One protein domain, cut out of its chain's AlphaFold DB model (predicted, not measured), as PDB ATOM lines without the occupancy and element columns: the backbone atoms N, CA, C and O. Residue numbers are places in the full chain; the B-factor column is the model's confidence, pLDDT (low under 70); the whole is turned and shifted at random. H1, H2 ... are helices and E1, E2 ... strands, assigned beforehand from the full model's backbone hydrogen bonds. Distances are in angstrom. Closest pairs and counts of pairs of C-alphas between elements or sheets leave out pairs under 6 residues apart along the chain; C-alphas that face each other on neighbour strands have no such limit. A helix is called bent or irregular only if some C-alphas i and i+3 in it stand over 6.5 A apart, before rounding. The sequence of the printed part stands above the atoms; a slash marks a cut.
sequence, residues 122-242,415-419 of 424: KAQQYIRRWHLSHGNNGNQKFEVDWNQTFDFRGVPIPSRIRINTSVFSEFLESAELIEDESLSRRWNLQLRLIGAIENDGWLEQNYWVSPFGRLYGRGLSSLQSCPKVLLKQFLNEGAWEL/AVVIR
ATOM      1  N   LYS A 122     176.150 196.440 125.394       94.06
ATOM      2  CA  LYS A 122     176.190 197.089 126.720       94.06
ATOM      3  C   LYS A 122     176.345 196.048 127.835       94.06
ATOM      4  O   LYS A 122     177.201 196.206 128.704       94.06
ATOM      5  N   ALA A 123     175.572 194.961 127.787       94.81
ATOM      6  CA  ALA A 123     175.653 193.901 128.786       94.81
ATOM      7  C   ALA A 123     176.996 193.159 128.769       94.81
ATOM      8  O   ALA A 123     177.571 192.916 129.829       94.81
ATOM      9  N   GLN A 124     177.545 192.873 127.588       90.75
ATOM     10  CA  GLN A 124     178.860 192.245 127.471       90.75
ATOM     11  C   GLN A 124     179.984 193.118 128.034       90.75
ATOM     12  O   GLN A 124     180.887 192.620 128.707       90.75
ATOM     13  N   GLN A 125     179.935 194.428 127.776       89.62
ATOM     14  CA  GLN A 125     180.902 195.378 128.330       89.62
ATOM     15  C   GLN A 125     180.789 195.472 129.852       89.62
ATOM     16  O   GLN A 125     181.809 195.533 130.537       89.62
ATOM     17  N   TYR A 126     179.567 195.457 130.382       92.44
ATOM     18  CA  TYR A 126     179.328 195.457 131.820       92.44
ATOM     19  C   TYR A 126     179.904 194.206 132.492       92.44
ATOM     20  O   TYR A 126     180.681 194.331 133.436       92.44
ATOM     21  N   ILE A 127     179.614 193.018 131.950       89.62
ATOM     22  CA  ILE A 127     180.179 191.747 132.422       89.62
ATOM     23  C   ILE A 127     181.712 191.776 132.373       89.62
ATOM     24  O   ILE A 127     182.369 191.388 133.337       89.62
ATOM     25  N   ARG A 128     182.295 192.275 131.275       85.38
ATOM     26  CA  ARG A 128     183.751 192.401 131.130       85.38
ATOM     27  C   ARG A 128     184.355 193.280 132.223       85.38
ATOM     28  O   ARG A 128     185.336 192.884 132.842       85.38
ATOM     29  N   ARG A 129     183.783 194.464 132.468       87.00
ATOM     30  CA  ARG A 129     184.263 195.387 133.512       87.00
ATOM     31  C   ARG A 129     184.146 194.773 134.900       87.00
ATOM     32  O   ARG A 129     185.088 194.873 135.675       87.00
ATOM     33  N   TRP A 130     183.021 194.121 135.179       87.06
ATOM     34  CA  TRP A 130     182.809 193.418 136.438       87.06
ATOM     35  C   TRP A 130     183.856 192.326 136.657       87.06
ATOM     36  O   TRP A 130     184.453 192.271 137.724       87.06
ATOM     37  N   HIS A 131     184.145 191.504 135.649       80.69
ATOM     38  CA  HIS A 131     185.161 190.458 135.783       80.69
ATOM     39  C   HIS A 131     186.550 191.034 136.052       80.69
ATOM     40  O   HIS A 131     187.223 190.605 136.983       80.69
ATOM     41  N   LEU A 132     186.950 192.061 135.293       79.81
ATOM     42  CA  LEU A 132     188.234 192.740 135.495       79.81
ATOM     43  C   LEU A 132     188.352 193.351 136.901       79.81
ATOM     44  O   LEU A 132     189.437 193.345 137.475       79.81
ATOM     45  N   SER A 133     187.251 193.851 137.474       80.44
ATOM     46  CA  SER A 133     187.256 194.450 138.813       80.44
ATOM     47  C   SER A 133     187.221 193.428 139.953       80.44
ATOM     48  O   SER A 133     187.597 193.768 141.069       80.44
ATOM     49  N   HIS A 134     186.757 192.199 139.707       71.50
ATOM     50  CA  HIS A 134     186.645 191.150 140.731       71.50
ATOM     51  C   HIS A 134     187.902 190.273 140.837       71.50
ATOM     52  O   HIS A 134     187.924 189.346 141.645       71.50
ATOM     53  N   GLY A 135     188.961 190.590 140.081       61.34
ATOM     54  CA  GLY A 135     190.215 189.838 140.072       61.34
ATOM     55  C   GLY A 135     190.057 188.430 139.494       61.34
ATOM     56  O   GLY A 135     188.960 187.979 139.171       61.34
ATOM     57  N   ASN A 136     191.167 187.701 139.374       59.47
ATOM     58  CA  ASN A 136     191.204 186.333 138.841       59.47
ATOM     59  C   ASN A 136     190.644 185.299 139.852       59.47
ATOM     60  O   ASN A 136     191.200 184.218 140.012       59.47
ATOM     61  N   ASN A 137     189.535 185.618 140.534       60.44
ATOM     62  CA  ASN A 137     188.800 184.760 141.478       60.44
ATOM     63  C   ASN A 137     188.081 183.583 140.786       60.44
ATOM     64  O   ASN A 137     187.151 182.988 141.330       60.44
ATOM     65  N   GLY A 138     188.486 183.266 139.560       66.50
ATOM     66  CA  GLY A 138     187.973 182.151 138.798       66.50
ATOM     67  C   GLY A 138     188.546 180.824 139.287       66.50
ATOM     68  O   GLY A 138     189.726 180.704 139.611       66.50
ATOM     69  N   ASN A 139     187.717 179.784 139.282       77.88
ATOM     70  CA  ASN A 139     188.177 178.412 139.416       77.88
ATOM     71  C   ASN A 139     189.118 178.044 138.252       77.88
ATOM     72  O   ASN A 139     188.749 178.225 137.092       77.88
ATOM     73  N   GLN A 140     190.286 177.482 138.569       82.56
ATOM     74  CA  GLN A 140     191.290 177.023 137.595       82.56
ATOM     75  C   GLN A 140     191.242 175.510 137.335       82.56
ATOM     76  O   GLN A 140     192.010 174.981 136.534       82.56
ATOM     77  N   LYS A 141     190.361 174.782 138.028       85.31
ATOM     78  CA  LYS A 141     190.296 173.320 137.952       85.31
ATOM     79  C   LYS A 141     189.216 172.853 136.988       85.31
ATOM     80  O   LYS A 141     188.133 173.423 136.931       85.31
ATOM     81  N   PHE A 142     189.476 171.755 136.293       90.31
ATOM     82  CA  PHE A 142     188.431 171.017 135.596       90.31
ATOM     83  C   PHE A 142     188.059 169.775 136.406       90.31
ATOM     84  O   PHE A 142     188.898 168.898 136.621       90.31
ATOM     85  N   GLU A 143     186.809 169.686 136.858       92.25
ATOM     86  CA  GLU A 143     186.333 168.591 137.709       92.25
ATOM     87  C   GLU A 143     184.970 168.092 137.216       92.25
ATOM     88  O   GLU A 143     184.136 168.850 136.735       92.25
ATOM     89  N   VAL A 144     184.734 166.787 137.327       94.00
ATOM     90  CA  VAL A 144     183.439 166.172 136.995       94.00
ATOM     91  C   VAL A 144     182.922 165.562 138.280       94.00
ATOM     92  O   VAL A 144     183.636 164.751 138.876       94.00
ATOM     93  N   ASP A 145     181.733 165.971 138.714       94.69
ATOM     94  CA  ASP A 145     181.170 165.486 139.969       94.69
ATOM     95  C   ASP A 145     180.480 164.137 139.766       94.69
ATOM     96  O   ASP A 145     179.461 164.035 139.082       94.69
ATOM     97  N   TRP A 146     181.053 163.104 140.376       94.31
ATOM     98  CA  TRP A 146     180.490 161.756 140.432       94.31
ATOM     99  C   TRP A 146     179.837 161.423 141.775       94.31
ATOM    100  O   TRP A 146     179.231 160.361 141.901       94.31
ATOM    101  N   ASN A 147     179.920 162.320 142.759       93.38
ATOM    102  CA  ASN A 147     179.209 162.189 144.029       93.38
ATOM    103  C   ASN A 147     177.738 162.591 143.870       93.38
ATOM    104  O   ASN A 147     176.866 162.037 144.536       93.38
ATOM    105  N   GLN A 148     177.456 163.518 142.951       91.56
ATOM    106  CA  GLN A 148     176.106 163.900 142.554       91.56
ATOM    107  C   GLN A 148     175.839 163.475 141.106       91.56
ATOM    108  O   GLN A 148     176.425 163.997 140.156       91.56
ATOM    109  N   THR A 149     174.947 162.500 140.930       95.50
ATOM    110  CA  THR A 149     174.639 161.928 139.613       95.50
ATOM    111  C   THR A 149     173.170 162.092 139.247       95.50
ATOM    112  O   THR A 149     172.289 162.195 140.099       95.50
ATOM    113  N   PHE A 150     172.907 162.131 137.944       95.81
ATOM    114  CA  PHE A 150     171.579 162.013 137.361       95.81
ATOM    115  C   PHE A 150     171.360 160.568 136.911       95.81
ATOM    116  O   PHE A 150     172.220 159.996 136.238       95.81
ATOM    117  N   ASP A 151     170.206 159.986 137.238       94.75
ATOM    118  CA  ASP A 151     169.864 158.645 136.770       94.75
ATOM    119  C   ASP A 151     169.322 158.674 135.334       94.75
ATOM    120  O   ASP A 151     168.155 158.986 135.073       94.75
ATOM    121  N   PHE A 152     170.161 158.290 134.373       93.50
ATOM    122  CA  PHE A 152     169.740 158.085 132.996       93.50
ATOM    123  C   PHE A 152     169.160 156.675 132.802       93.50
ATOM    124  O   PHE A 152     169.696 155.849 132.060       93.50
ATOM    125  N   ARG A 153     168.009 156.420 133.445       91.19
ATOM    126  CA  ARG A 153     167.255 155.152 133.387       91.19
ATOM    127  C   ARG A 153     168.118 153.932 133.753       91.19
ATOM    128  O   ARG A 153     168.301 153.032 132.923       91.19
ATOM    129  N   GLY A 154     168.635 153.918 134.975       92.00
ATOM    130  CA  GLY A 154     169.524 152.895 135.525       92.00
ATOM    131  C   GLY A 154     171.001 153.074 135.163       92.00
ATOM    132  O   GLY A 154     171.762 152.110 135.241       92.00
ATOM    133  N   VAL A 155     171.412 154.261 134.704       94.44
ATOM    134  CA  VAL A 155     172.817 154.575 134.393       94.44
ATOM    135  C   VAL A 155     173.165 155.918 135.030       94.44
ATOM    136  O   VAL A 155     172.678 156.943 134.547       94.44
ATOM    137  N   PRO A 156     173.998 155.944 136.087       95.44
ATOM    138  CA  PRO A 156     174.412 157.197 136.695       95.44
ATOM    139  C   PRO A 156     175.319 157.968 135.731       95.44
ATOM    140  O   PRO A 156     176.267 157.414 135.172       95.44
ATOM    141  N   ILE A 157     175.024 159.251 135.541       96.06
ATOM    142  CA  ILE A 157     175.854 160.196 134.784       96.06
ATOM    143  C   ILE A 157     176.107 161.451 135.632       96.06
ATOM    144  O   ILE A 157     175.260 161.792 136.460       96.06
ATOM    145  N   PRO A 158     177.229 162.164 135.453       95.31
ATOM    146  CA  PRO A 158     177.567 163.313 136.294       95.31
ATOM    147  C   PRO A 158     176.575 164.457 136.088       95.31
ATOM    148  O   PRO A 158     176.322 164.848 134.949       95.31
ATOM    149  N   SER A 159     175.997 165.004 137.163       94.69
ATOM    150  CA  SER A 159     174.962 166.045 137.048       94.69
ATOM    151  C   SER A 159     175.524 167.457 136.901       94.69
ATOM    152  O   SER A 159     174.809 168.344 136.435       94.69
ATOM    153  N   ARG A 160     176.793 167.667 137.260       94.75
ATOM    154  CA  ARG A 160     177.472 168.962 137.181       94.75
ATOM    155  C   ARG A 160     178.957 168.821 136.879       94.75
ATOM    156  O   ARG A 160     179.586 167.806 137.182       94.75
ATOM    157  N   ILE A 161     179.503 169.851 136.245       93.88
ATOM    158  CA  ILE A 161     180.888 169.895 135.772       93.88
ATOM    159  C   ILE A 161     181.488 171.220 136.209       93.88
ATOM    160  O   ILE A 161     180.901 172.271 135.960       93.88
ATOM    161  N   ARG A 162     182.650 171.173 136.850       93.00
ATOM    162  CA  ARG A 162     183.436 172.350 137.185       93.00
ATOM    163  C   ARG A 162     184.345 172.688 136.017       93.00
ATOM    164  O   ARG A 162     185.115 171.835 135.578       93.00
ATOM    165  N   ILE A 163     184.252 173.911 135.516       90.50
ATOM    166  CA  ILE A 163     185.048 174.371 134.375       90.50
ATOM    167  C   ILE A 163     186.180 175.285 134.825       90.50
ATOM    168  O   ILE A 163     186.037 176.025 135.802       90.50
ATOM    169  N   ASN A 164     187.278 175.284 134.069       87.56
ATOM    170  CA  ASN A 164     188.288 176.316 134.223       87.56
ATOM    171  C   ASN A 164     187.716 177.650 133.714       87.56
ATOM    172  O   ASN A 164     187.473 177.838 132.525       87.56
ATOM    173  N   THR A 165     187.480 178.572 134.637       83.81
ATOM    174  CA  THR A 165     186.952 179.908 134.351       83.81
ATOM    175  C   THR A 165     188.047 180.910 133.974       83.81
ATOM    176  O   THR A 165     187.708 181.995 133.514       83.81
ATOM    177  N   SER A 166     189.340 180.563 134.075       76.31
ATOM    178  CA  SER A 166     190.436 181.418 133.579       76.31
ATOM    179  C   SER A 166     190.391 181.605 132.062       76.31
ATOM    180  O   SER A 166     190.806 182.651 131.570       76.31
ATOM    181  N   VAL A 167     189.791 180.650 131.339       69.06
ATOM    182  CA  VAL A 167     189.484 180.741 129.899       69.06
ATOM    183  C   VAL A 167     188.689 182.017 129.568       69.06
ATOM    184  O   VAL A 167     188.744 182.536 128.456       69.06
ATOM    185  N   PHE A 168     187.969 182.576 130.548       69.06
ATOM    186  CA  PHE A 168     187.270 183.849 130.408       69.06
ATOM    187  C   PHE A 168     188.213 185.017 130.094       69.06
ATOM    188  O   PHE A 168     187.872 185.849 129.256       69.06
ATOM    189  N   SER A 169     189.386 185.081 130.730       63.47
ATOM    190  CA  SER A 169     190.350 186.170 130.526       63.47
ATOM    191  C   SER A 169     190.987 186.089 129.135       63.47
ATOM    192  O   SER A 169     190.977 187.077 128.408       63.47
ATOM    193  N   GLU A 170     191.400 184.891 128.707       64.38
ATOM    194  CA  GLU A 170     191.968 184.641 127.370       64.38
ATOM    195  C   GLU A 170     191.003 185.058 126.246       64.38
ATOM    196  O   GLU A 170     191.377 185.727 125.282       64.38
ATOM    197  N   PHE A 171     189.720 184.724 126.398       63.62
ATOM    198  CA  PHE A 171     188.701 185.058 125.411       63.62
ATOM    199  C   PHE A 171     188.312 186.546 125.412       63.62
ATOM    200  O   PHE A 171     188.082 187.129 124.352       63.62
ATOM    201  N   LEU A 172     188.231 187.187 126.582       60.56
ATOM    202  CA  LEU A 172     187.947 188.625 126.676       60.56
ATOM    203  C   LEU A 172     189.074 189.515 126.132       60.56
ATOM    204  O   LEU A 172     188.808 190.663 125.755       60.56
ATOM    205  N   GLU A 173     190.310 189.020 126.150       57.53
ATOM    206  CA  GLU A 173     191.502 189.716 125.659       57.53
ATOM    207  C   GLU A 173     191.694 189.554 124.147       57.53
ATOM    208  O   GLU A 173     192.252 190.449 123.509       57.53
ATOM    209  N   SER A 174     191.161 188.480 123.552       56.94
ATOM    210  CA  SER A 174     191.147 188.305 122.097       56.94
ATOM    211  C   SER A 174     190.346 189.430 121.417       56.94
ATOM    212  O   SER A 174     189.132 189.574 121.581       56.94
ATOM    213  N   ALA A 175     191.044 190.285 120.669       47.62
ATOM    214  CA  ALA A 175     190.497 191.491 120.050       47.62
ATOM    215  C   ALA A 175     189.668 191.230 118.771       47.62
ATOM    216  O   ALA A 175     189.368 192.169 118.031       47.62
ATOM    217  N   GLU A 176     189.281 189.986 118.477       47.91
ATOM    218  CA  GLU A 176     188.734 189.639 117.166       47.91
ATOM    219  C   GLU A 176     187.199 189.764 117.050       47.91
ATOM    220  O   GLU A 176     186.410 188.975 117.570       47.91
ATOM    221  N   LEU A 177     186.844 190.771 116.241       43.72
ATOM    222  CA  LEU A 177     185.788 190.839 115.219       43.72
ATOM    223  C   LEU A 177     184.366 191.286 115.609       43.72
ATOM    224  O   LEU A 177     183.695 190.781 116.511       43.72
ATOM    225  N   ILE A 178     183.916 192.279 114.837       48.22
ATOM    226  CA  ILE A 178     182.747 193.163 114.977       48.22
ATOM    227  C   ILE A 178     181.591 192.634 114.099       48.22
ATOM    228  O   ILE A 178     180.952 193.378 113.369       48.22
ATOM    229  N   GLU A 179     181.314 191.330 114.148       58.97
ATOM    230  CA  GLU A 179     180.197 190.722 113.408       58.97
ATOM    231  C   GLU A 179     179.118 190.181 114.355       58.97
ATOM    232  O   GLU A 179     179.395 189.751 115.475       58.97
ATOM    233  N   ASP A 180     177.862 190.188 113.912       55.50
ATOM    234  CA  ASP A 180     176.708 189.766 114.718       55.50
ATOM    235  C   ASP A 180     176.783 188.293 115.169       55.50
ATOM    236  O   ASP A 180     176.372 187.951 116.282       55.50
ATOM    237  N   GLU A 181     177.390 187.412 114.365       59.56
ATOM    238  CA  GLU A 181     177.630 186.020 114.763       59.56
ATOM    239  C   GLU A 181     178.690 185.919 115.880       59.56
ATOM    240  O   GLU A 181     178.579 185.086 116.789       59.56
ATOM    241  N   SER A 182     179.673 186.829 115.885       73.88
ATOM    242  CA  SER A 182     180.630 186.972 116.987       73.88
ATOM    243  C   SER A 182     179.932 187.473 118.256       73.88
ATOM    244  O   SER A 182     180.272 187.050 119.363       73.88
ATOM    245  N   LEU A 183     178.918 188.336 118.122       83.88
ATOM    246  CA  LEU A 183     178.183 188.899 119.253       83.88
ATOM    247  C   LEU A 183     177.392 187.822 120.008       83.88
ATOM    248  O   LEU A 183     177.542 187.703 121.226       83.88
ATOM    249  N   SER A 184     176.613 187.003 119.297       85.44
ATOM    250  CA  SER A 184     175.828 185.911 119.895       85.44
ATOM    251  C   SER A 184     176.712 184.868 120.589       85.44
ATOM    252  O   SER A 184     176.454 184.472 121.730       85.44
ATOM    253  N   ARG A 185     177.818 184.469 119.944       83.94
ATOM    254  CA  ARG A 185     178.781 183.507 120.509       83.94
ATOM    255  C   ARG A 185     179.433 184.035 121.786       83.94
ATOM    256  O   ARG A 185     179.463 183.321 122.788       83.94
ATOM    257  N   ARG A 186     179.894 185.293 121.776       84.12
ATOM    258  CA  ARG A 186     180.459 185.955 122.963       84.12
ATOM    259  C   ARG A 186     179.439 186.058 124.092       84.12
ATOM    260  O   ARG A 186     179.783 185.799 125.240       84.12
ATOM    261  N   TRP A 187     178.187 186.382 123.772       89.94
ATOM    262  CA  TRP A 187     177.113 186.485 124.760       89.94
ATOM    263  C   TRP A 187     176.840 185.138 125.430       89.94
ATOM    264  O   TRP A 187     176.793 185.053 126.655       89.94
ATOM    265  N   ASN A 188     176.759 184.070 124.634       89.25
ATOM    266  CA  ASN A 188     176.593 182.704 125.123       89.25
ATOM    267  C   ASN A 188     177.722 182.281 126.060       89.25
ATOM    268  O   ASN A 188     177.466 181.791 127.160       89.25
ATOM    269  N   LEU A 189     178.966 182.521 125.646       86.38
ATOM    270  CA  LEU A 189     180.130 182.188 126.451       86.38
ATOM    271  C   LEU A 189     180.145 182.974 127.772       86.38
ATOM    272  O   LEU A 189     180.308 182.377 128.836       86.38
ATOM    273  N   GLN A 190     179.917 184.289 127.719       88.44
ATOM    274  CA  GLN A 190     179.945 185.135 128.909       88.44
ATOM    275  C   GLN A 190     178.876 184.743 129.928       88.44
ATOM    276  O   GLN A 190     179.188 184.629 131.109       88.44
ATOM    277  N   LEU A 191     177.647 184.479 129.477       90.50
ATOM    278  CA  LEU A 191     176.553 184.053 130.351       90.50
ATOM    279  C   LEU A 191     176.847 182.727 131.066       90.50
ATOM    280  O   LEU A 191     176.546 182.580 132.250       90.50
ATOM    281  N   ARG A 192     177.471 181.769 130.371       89.56
ATOM    282  CA  ARG A 192     177.900 180.498 130.974       89.56
ATOM    283  C   ARG A 192     178.969 180.709 132.029       89.56
ATOM    284  O   ARG A 192     178.901 180.112 133.097       89.56
ATOM    285  N   LEU A 193     179.943 181.557 131.728       87.25
ATOM    286  CA  LEU A 193     181.087 181.779 132.597       87.25
ATOM    287  C   LEU A 193     180.715 182.572 133.847       87.25
ATOM    288  O   LEU A 193     181.110 182.156 134.928       87.25
ATOM    289  N   ILE A 194     179.885 183.617 133.752       88.56
ATOM    290  CA  ILE A 194     179.381 184.291 134.962       88.56
ATOM    291  C   ILE A 194     178.524 183.346 135.807       88.56
ATOM    292  O   ILE A 194     178.661 183.339 137.024       88.56
ATOM    293  N   GLY A 195     177.706 182.491 135.176       89.00
ATOM    294  CA  GLY A 195     176.938 181.470 135.888       89.00
ATOM    295  C   GLY A 195     177.839 180.467 136.615       89.00
ATOM    296  O   GLY A 195     177.553 180.106 137.751       89.00
ATOM    297  N   ALA A 196     178.953 180.066 135.995       89.75
ATOM    298  CA  ALA A 196     179.961 179.232 136.640       89.75
ATOM    299  C   ALA A 196     180.650 179.972 137.795       89.75
ATOM    300  O   ALA A 196     180.740 179.418 138.881       89.75
ATOM    301  N   ILE A 197     181.102 181.215 137.601       88.06
ATOM    302  CA  ILE A 197     181.786 182.014 138.635       88.06
ATOM    303  C   ILE A 197     180.876 182.225 139.854       88.06
ATOM    304  O   ILE A 197     181.303 182.010 140.986       88.06
ATOM    305  N   GLU A 198     179.604 182.569 139.637       88.06
ATOM    306  CA  GLU A 198     178.609 182.720 140.709       88.06
ATOM    307  C   GLU A 198     178.312 181.409 141.459       88.06
ATOM    308  O   GLU A 198     177.748 181.448 142.556       88.06
ATOM    309  N   ASN A 199     178.696 180.269 140.879       89.69
ATOM    310  CA  ASN A 199     178.503 178.924 141.406       89.69
ATOM    311  C   ASN A 199     179.837 178.185 141.626       89.69
ATOM    312  O   ASN A 199     179.929 176.975 141.421       89.69
ATOM    313  N   ASP A 200     180.896 178.906 142.007       88.81
ATOM    314  CA  ASP A 200     182.200 178.328 142.374       88.81
ATOM    315  C   ASP A 200     182.817 177.428 141.271       88.81
ATOM    316  O   ASP A 200     183.396 176.366 141.502       88.81
ATOM    317  N   GLY A 201     182.647 177.838 140.016       89.94
ATOM    318  CA  GLY A 201     183.092 177.137 138.812       89.94
ATOM    319  C   GLY A 201     182.150 176.037 138.312       89.94
ATOM    320  O   GLY A 201     182.411 175.480 137.245       89.94
ATOM    321  N   TRP A 202     181.077 175.707 139.037       92.94
ATOM    322  CA  TRP A 202     180.182 174.596 138.704       92.94
ATOM    323  C   TRP A 202     179.092 174.973 137.703       92.94
ATOM    324  O   TRP A 202     178.332 175.925 137.875       92.94
ATOM    325  N   LEU A 203     178.947 174.130 136.688       92.94
ATOM    326  CA  LEU A 203     177.879 174.167 135.706       92.94
ATOM    327  C   LEU A 203     176.948 172.965 135.882       92.94
ATOM    328  O   LEU A 203     177.317 171.823 135.590       92.94
ATOM    329  N   GLU A 204     175.716 173.231 136.312       93.50
ATOM    330  CA  GLU A 204     174.649 172.230 136.393       93.50
ATOM    331  C   GLU A 204     174.196 171.796 134.998       93.50
ATOM    332  O   GLU A 204     173.861 172.619 134.143       93.50
ATOM    333  N   GLN A 205     174.136 170.494 134.743       93.25
ATOM    334  CA  GLN A 205     173.768 169.985 133.423       93.25
ATOM    335  C   GLN A 205     172.254 169.936 133.196       93.25
ATOM    336  O   GLN A 205     171.823 169.906 132.038       93.25
ATOM    337  N   ASN A 206     171.462 169.982 134.281       91.62
ATOM    338  CA  ASN A 206     169.996 170.063 134.276       91.62
ATOM    339  C   ASN A 206     169.361 169.090 133.277       91.62
ATOM    340  O   ASN A 206     168.596 169.472 132.381       91.62
ATOM    341  N   TYR A 207     169.754 167.823 133.389       93.12
ATOM    342  CA  TYR A 207     169.280 166.795 132.484       93.12
ATOM    343  C   TYR A 207     167.789 166.527 132.656       93.12
ATOM    344  O   TYR A 207     167.221 166.591 133.744       93.12
ATOM    345  N   TRP A 208     167.161 166.159 131.548       90.69
ATOM    346  CA  TRP A 208     165.839 165.567 131.520       90.69
ATOM    347  C   TRP A 208     165.784 164.514 130.416       90.69
ATOM    348  O   TRP A 208     166.460 164.614 129.386       90.69
ATOM    349  N   VAL A 209     164.950 163.503 130.621       90.19
ATOM    350  CA  VAL A 209     164.705 162.458 129.631       90.19
ATOM    351  C   VAL A 209     163.365 162.731 128.967       90.19
ATOM    352  O   VAL A 209     162.343 162.874 129.634       90.19
ATOM    353  N   SER A 210     163.366 162.819 127.640       85.94
ATOM    354  CA  SER A 210     162.131 163.009 126.881       85.94
ATOM    355  C   SER A 210     161.204 161.794 126.935       85.94
ATOM    356  O   SER A 210     161.675 160.686 127.196       85.94
ATOM    357  N   PRO A 211     159.904 161.949 126.608       79.56
ATOM    358  CA  PRO A 211     159.002 160.803 126.450       79.56
ATOM    359  C   PRO A 211     159.541 159.749 125.465       79.56
ATOM    360  O   PRO A 211     159.336 158.550 125.636       79.56
ATOM    361  N   PHE A 212     160.326 160.189 124.477       78.69
ATOM    362  CA  PHE A 212     161.017 159.337 123.508       78.69
ATOM    363  C   PHE A 212     162.313 158.689 124.032       78.69
ATOM    364  O   PHE A 212     163.016 158.041 123.268       78.69
ATOM    365  N   GLY A 213     162.663 158.868 125.307       79.56
ATOM    366  CA  GLY A 213     163.843 158.271 125.940       79.56
ATOM    367  C   GLY A 213     165.155 159.022 125.724       79.56
ATOM    368  O   GLY A 213     166.120 158.757 126.433       79.56
ATOM    369  N   ARG A 214     165.195 159.998 124.810       85.56
ATOM    370  CA  ARG A 214     166.395 160.803 124.546       85.56
ATOM    371  C   ARG A 214     166.727 161.725 125.720       85.56
ATOM    372  O   ARG A 214     165.827 162.399 126.232       85.56
ATOM    373  N   LEU A 215     168.004 161.748 126.102       90.44
ATOM    374  CA  LEU A 215     168.567 162.623 127.127       90.44
ATOM    375  C   LEU A 215     168.829 164.015 126.555       90.44
ATOM    376  O   LEU A 215     169.373 164.159 125.459       90.44
ATOM    377  N   TYR A 216     168.479 165.027 127.331       89.75
ATOM    378  CA  TYR A 216     168.677 166.419 126.979       89.75
ATOM    379  C   TYR A 216     169.128 167.206 128.208       89.75
ATOM    380  O   TYR A 216     168.534 167.087 129.272       89.75
ATOM    381  N   GLY A 217     170.120 168.063 128.048       89.31
ATOM    382  CA  GLY A 217     170.480 169.105 128.990       89.31
ATOM    383  C   GLY A 217     169.705 170.383 128.690       89.31
ATOM    384  O   GLY A 217     169.424 170.699 127.525       89.31
ATOM    385  N   ARG A 218     169.310 171.099 129.741       84.62
ATOM    386  CA  ARG A 218     168.547 172.349 129.648       84.62
ATOM    387  C   ARG A 218     169.297 173.494 130.309       84.62
ATOM    388  O   ARG A 218     170.049 173.295 131.252       84.62
ATOM    389  N   GLY A 219     169.027 174.702 129.843       83.06
ATOM    390  CA  GLY A 219     169.564 175.900 130.463       83.06
ATOM    391  C   GLY A 219     170.950 176.298 129.951       83.06
ATOM    392  O   GLY A 219     171.666 175.490 129.340       83.06
ATOM    393  N   LEU A 220     171.340 177.529 130.282       85.94
ATOM    394  CA  LEU A 220     172.677 178.084 130.070       85.94
ATOM    395  C   LEU A 220     173.763 177.269 130.743       85.94
ATOM    396  O   LEU A 220     174.833 177.115 130.179       85.94
ATOM    397  N   SER A 221     173.507 176.707 131.918       89.12
ATOM    398  CA  SER A 221     174.531 175.948 132.630       89.12
ATOM    399  C   SER A 221     174.882 174.628 131.929       89.12
ATOM    400  O   SER A 221     176.004 174.143 132.033       89.12
ATOM    401  N   SER A 222     173.970 174.055 131.139       91.62
ATOM    402  CA  SER A 222     174.203 172.752 130.521       91.62
ATOM    403  C   SER A 222     175.205 172.819 129.375       91.62
ATOM    404  O   SER A 222     174.934 173.417 128.334       91.62
ATOM    405  N   LEU A 223     176.336 172.127 129.485       91.19
ATOM    406  CA  LEU A 223     177.301 172.003 128.388       91.19
ATOM    407  C   LEU A 223     176.720 171.208 127.209       91.19
ATOM    408  O   LEU A 223     177.138 171.390 126.064       91.19
ATOM    409  N   GLN A 224     175.669 170.411 127.438       88.88
ATOM    410  CA  GLN A 224     174.950 169.757 126.352       88.88
ATOM    411  C   GLN A 224     174.169 170.739 125.464       88.88
ATOM    412  O   GLN A 224     174.006 170.485 124.266       88.88
ATOM    413  N   SER A 225     173.706 171.870 126.005       86.44
ATOM    414  CA  SER A 225     173.065 172.931 125.214       86.44
ATOM    415  C   SER A 225     174.086 173.842 124.519       86.44
ATOM    416  O   SER A 225     173.717 174.587 123.614       86.44
ATOM    417  N   CYS A 226     175.369 173.748 124.889       86.81
ATOM    418  CA  CYS A 226     176.442 174.564 124.332       86.81
ATOM    419  C   CYS A 226     176.691 174.232 122.843       86.81
ATOM    420  O   CYS A 226     176.752 173.044 122.475       86.81
ATOM    421  N   PRO A 227     176.836 175.249 121.968       83.56
ATOM    422  CA  PRO A 227     177.295 175.056 120.595       83.56
ATOM    423  C   PRO A 227     178.643 174.324 120.542       83.56
ATOM    424  O   PRO A 227     179.529 174.609 121.344       83.56
ATOM    425  N   LYS A 228     178.833 173.414 119.571       82.50
ATOM    426  CA  LYS A 228     180.063 172.592 119.457       82.50
ATOM    427  C   LYS A 228     181.347 173.439 119.409       82.50
ATOM    428  O   LYS A 228     182.343 173.060 120.012       82.50
ATOM    429  N   VAL A 229     181.301 174.593 118.738       80.62
ATOM    430  CA  VAL A 229     182.435 175.531 118.621       80.62
ATOM    431  C   VAL A 229     182.849 176.097 119.983       80.62
ATOM    432  O   VAL A 229     184.037 176.209 120.261       80.62
ATOM    433  N   LEU A 230     181.876 176.406 120.848       82.12
ATOM    434  CA  LEU A 230     182.126 176.952 122.183       82.12
ATOM    435  C   LEU A 230     182.445 175.859 123.205       82.12
ATOM    436  O   LEU A 230     183.209 176.099 124.130       82.12
ATOM    437  N   LEU A 231     181.893 174.654 123.037       85.94
ATOM    438  CA  LEU A 231     182.092 173.550 123.975       85.94
ATOM    439  C   LEU A 231     183.577 173.245 124.204       85.94
ATOM    440  O   LEU A 231     183.969 173.030 125.343       85.94
ATOM    441  N   LYS A 232     184.397 173.286 123.147       82.81
ATOM    442  CA  LYS A 232     185.845 173.031 123.229       82.81
ATOM    443  C   LYS A 232     186.571 173.956 124.209       82.81
ATOM    444  O   LYS A 232     187.550 173.527 124.796       82.81
ATOM    445  N   GLN A 233     186.061 175.170 124.419       79.75
ATOM    446  CA  GLN A 233     186.629 176.143 125.357       79.75
ATOM    447  C   GLN A 233     186.415 175.739 126.824       79.75
ATOM    448  O   GLN A 233     187.126 176.191 127.709       79.75
ATOM    449  N   PHE A 234     185.419 174.893 127.100       84.00
ATOM    450  CA  PHE A 234     185.068 174.476 128.459       84.00
ATOM    451  C   PHE A 234     185.660 173.128 128.860       84.00
ATOM    452  O   PHE A 234     185.630 172.781 130.038       84.00
ATOM    453  N   LEU A 235     186.122 172.340 127.891       85.56
ATOM    454  CA  LEU A 235     186.651 171.004 128.130       85.56
ATOM    455  C   LEU A 235     188.140 171.077 128.462       85.56
ATOM    456  O   LEU A 235     188.856 171.931 127.951       85.56
ATOM    457  N   ASN A 236     188.610 170.165 129.311       78.44
ATOM    458  CA  ASN A 236     190.032 170.057 129.608       78.44
ATOM    459  C   ASN A 236     190.835 169.603 128.382       78.44
ATOM    460  O   ASN A 236     190.342 168.847 127.539       78.44
ATOM    461  N   GLU A 237     192.115 169.976 128.352       71.75
ATOM    462  CA  GLU A 237     193.078 169.383 127.429       71.75
ATOM    463  C   GLU A 237     193.042 167.852 127.539       71.75
ATOM    464  O   GLU A 237     193.026 167.277 128.634       71.75
ATOM    465  N   GLY A 238     192.972 167.186 126.385       75.75
ATOM    466  CA  GLY A 238     192.886 165.729 126.303       75.75
ATOM    467  C   GLY A 238     191.482 165.138 126.461       75.75
ATOM    468  O   GLY A 238     191.378 163.914 126.521       75.75
ATOM    469  N   ALA A 239     190.411 165.941 126.502       87.25
ATOM    470  CA  ALA A 239     189.050 165.427 126.353       87.25
ATOM    471  C   ALA A 239     188.819 164.864 124.936       87.25
ATOM    472  O   ALA A 239     189.207 165.474 123.941       87.25
ATOM    473  N   TRP A 240     188.148 163.713 124.844       87.94
ATOM    474  CA  TRP A 240     187.822 163.055 123.574       87.94
ATOM    475  C   TRP A 240     186.313 162.951 123.388       87.94
ATOM    476  O   TRP A 240     185.601 162.591 124.322       87.94
ATOM    477  N   GLU A 241     185.832 163.229 122.178       88.88
ATOM    478  CA  GLU A 241     184.450 162.964 121.762       88.88
ATOM    479  C   GLU A 241     184.410 161.585 121.090       88.88
ATOM    480  O   GLU A 241     185.046 161.367 120.060       88.88
ATOM    481  N   LEU A 242     183.690 160.643 121.696       87.56
ATOM    482  CA  LEU A 242     183.304 159.390 121.063       87.56
ATOM    483  C   LEU A 242     181.934 159.597 120.427       87.56
ATOM    484  O   LEU A 242     180.915 159.567 121.120       87.56
ATOM    485  N   ALA A 415     176.856 161.559 120.934       86.94
ATOM    486  CA  ALA A 415     178.224 161.322 121.369       86.94
ATOM    487  C   ALA A 415     178.361 161.294 122.901       86.94
ATOM    488  O   ALA A 415     177.494 161.759 123.653       86.94
ATOM    489  N   VAL A 416     179.508 160.815 123.381       91.44
ATOM    490  CA  VAL A 416     179.972 161.038 124.757       91.44
ATOM    491  C   VAL A 416     181.324 161.732 124.749       91.44
ATOM    492  O   VAL A 416     182.179 161.449 123.918       91.44
ATOM    493  N   VAL A 417     181.533 162.630 125.701       92.25
ATOM    494  CA  VAL A 417     182.828 163.255 125.956       92.25
ATOM    495  C   VAL A 417     183.470 162.551 127.143       92.25
ATOM    496  O   VAL A 417     182.834 162.410 128.191       92.25
ATOM    497  N   ILE A 418     184.719 162.120 126.992       92.81
ATOM    498  CA  ILE A 418     185.459 161.342 127.991       92.81
ATOM    499  C   ILE A 418     186.822 161.963 128.308       92.81
ATOM    500  O   ILE A 418     187.422 162.639 127.475       92.81
ATOM    501  N   ARG A 419     187.326 161.709 129.523       86.50
ATOM    502  CA  ARG A 419     188.583 162.291 130.038       86.50
ATOM    503  C   ARG A 419     189.850 161.813 129.334       86.50
ATOM    504  O   ARG A 419     190.854 162.514 129.376       86.50
TER     505      ARG A 419
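This is residues 122 to 242 and 415 to 419 of the 424 residues of an uncharacterized protein of Deltaproteobacteria bacterium (UniProt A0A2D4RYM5). An elongated body has its helices H1, H2 and H3 towards one end and short two-stranded ribbons towards the other, with H4 between. The long helix H3 stands between H1 and H4; the ribbon of E3 with E4 lies next to the last residues of H3, near the middle of the body, E2 and E4 run on from it to the ribbons of E1 with E2 and E5 with E6 at the end away from H1, and E7 with E8 make a separate ribbon off to one side. The 126 printed residues include four named helices and eight named strands, in the order H1 E1 E2 E3 H2 H3 E4 E5 E6 H4 E7 E8, the strands in four antiparallel sheets of two; the class is mixed, helices and strands. The whole is compact, with a radius of gyration of the C-alphas of 15.4 A, and spans 45 by 30 by 26 A.

H1, residues 122 to 133, begins at C-alpha 122 (176.190, 197.089, 126.720) and is 16.6 A long. E1 is residues 149 to 151, E2 156 to 158 and E3 160 to 162. H2, residues 167 to 173, is 10.1 A long. H3, residues 180 to 197, is 25.6 A long and begins at C-alpha 180 (176.708, 189.766, 114.718). E4 is residues 202 to 204, E5 207 to 209 and E6 215 to 217. H4, residues 228 to 234, is 10.5 A long; it is neither bent nor irregular, but only just: C-alphas 229 and 232 are 6.3 A apart. E7 is residues 240 to 242, and E8, residues 415 to 418, ends at C-alpha 418 (185.459, 161.342, 127.991).

H1 touches H3 with residues 124 to 127 alone, closest at the C-alphas of Gln 124 and Trp 187, 6.6 A, at a steep tilt of 41 degrees, the same way. H2 and H3 are close but not clearly touching, closest at the C-alphas of Phe 168 and Leu 193, 6.9 A. H3 and H4 are also close but not clearly touching, closest at the C-alphas of Leu 189 and Leu 230, 7.0 A. The closest C-alphas of H3 and E4 are those of Ala 196 and Trp 202, 5.1 A. In the hairpin E1 and E2, N 150 and O 157 are 2.8 A apart, within hydrogen-bond range. E2 runs on into E3 at 33 degrees. Between E3 and E4, N 203 and O 161 are 2.8 A apart. E4 runs on into E5 at 19 degrees. In the hairpin E5 and E6, N 208 and O 216 are 2.8 A apart. Between E7 and E8, N 242 and O 416 are 2.8 A apart. Every O i to N i+4 pair is within hydrogen-bond range in H1, H2 and H3; in H4 0 of 3 are, beside 3 of 4 O i to N i+3 pairs.

The C-alphas farthest apart, those of Gly 154 and Ile 178, are 47.1 A apart. Residues 243 to 414 are not printed; C-alphas 242 and 415 are 5.4 A apart across the cut. The link from H1 to E1 is long. Residues 174 to 182, of which 180 to 182 belong to H3, stand free. Mean pLDDT of the printed part is 83.5; residues 135 to 138 and 167 to 181 are under 70.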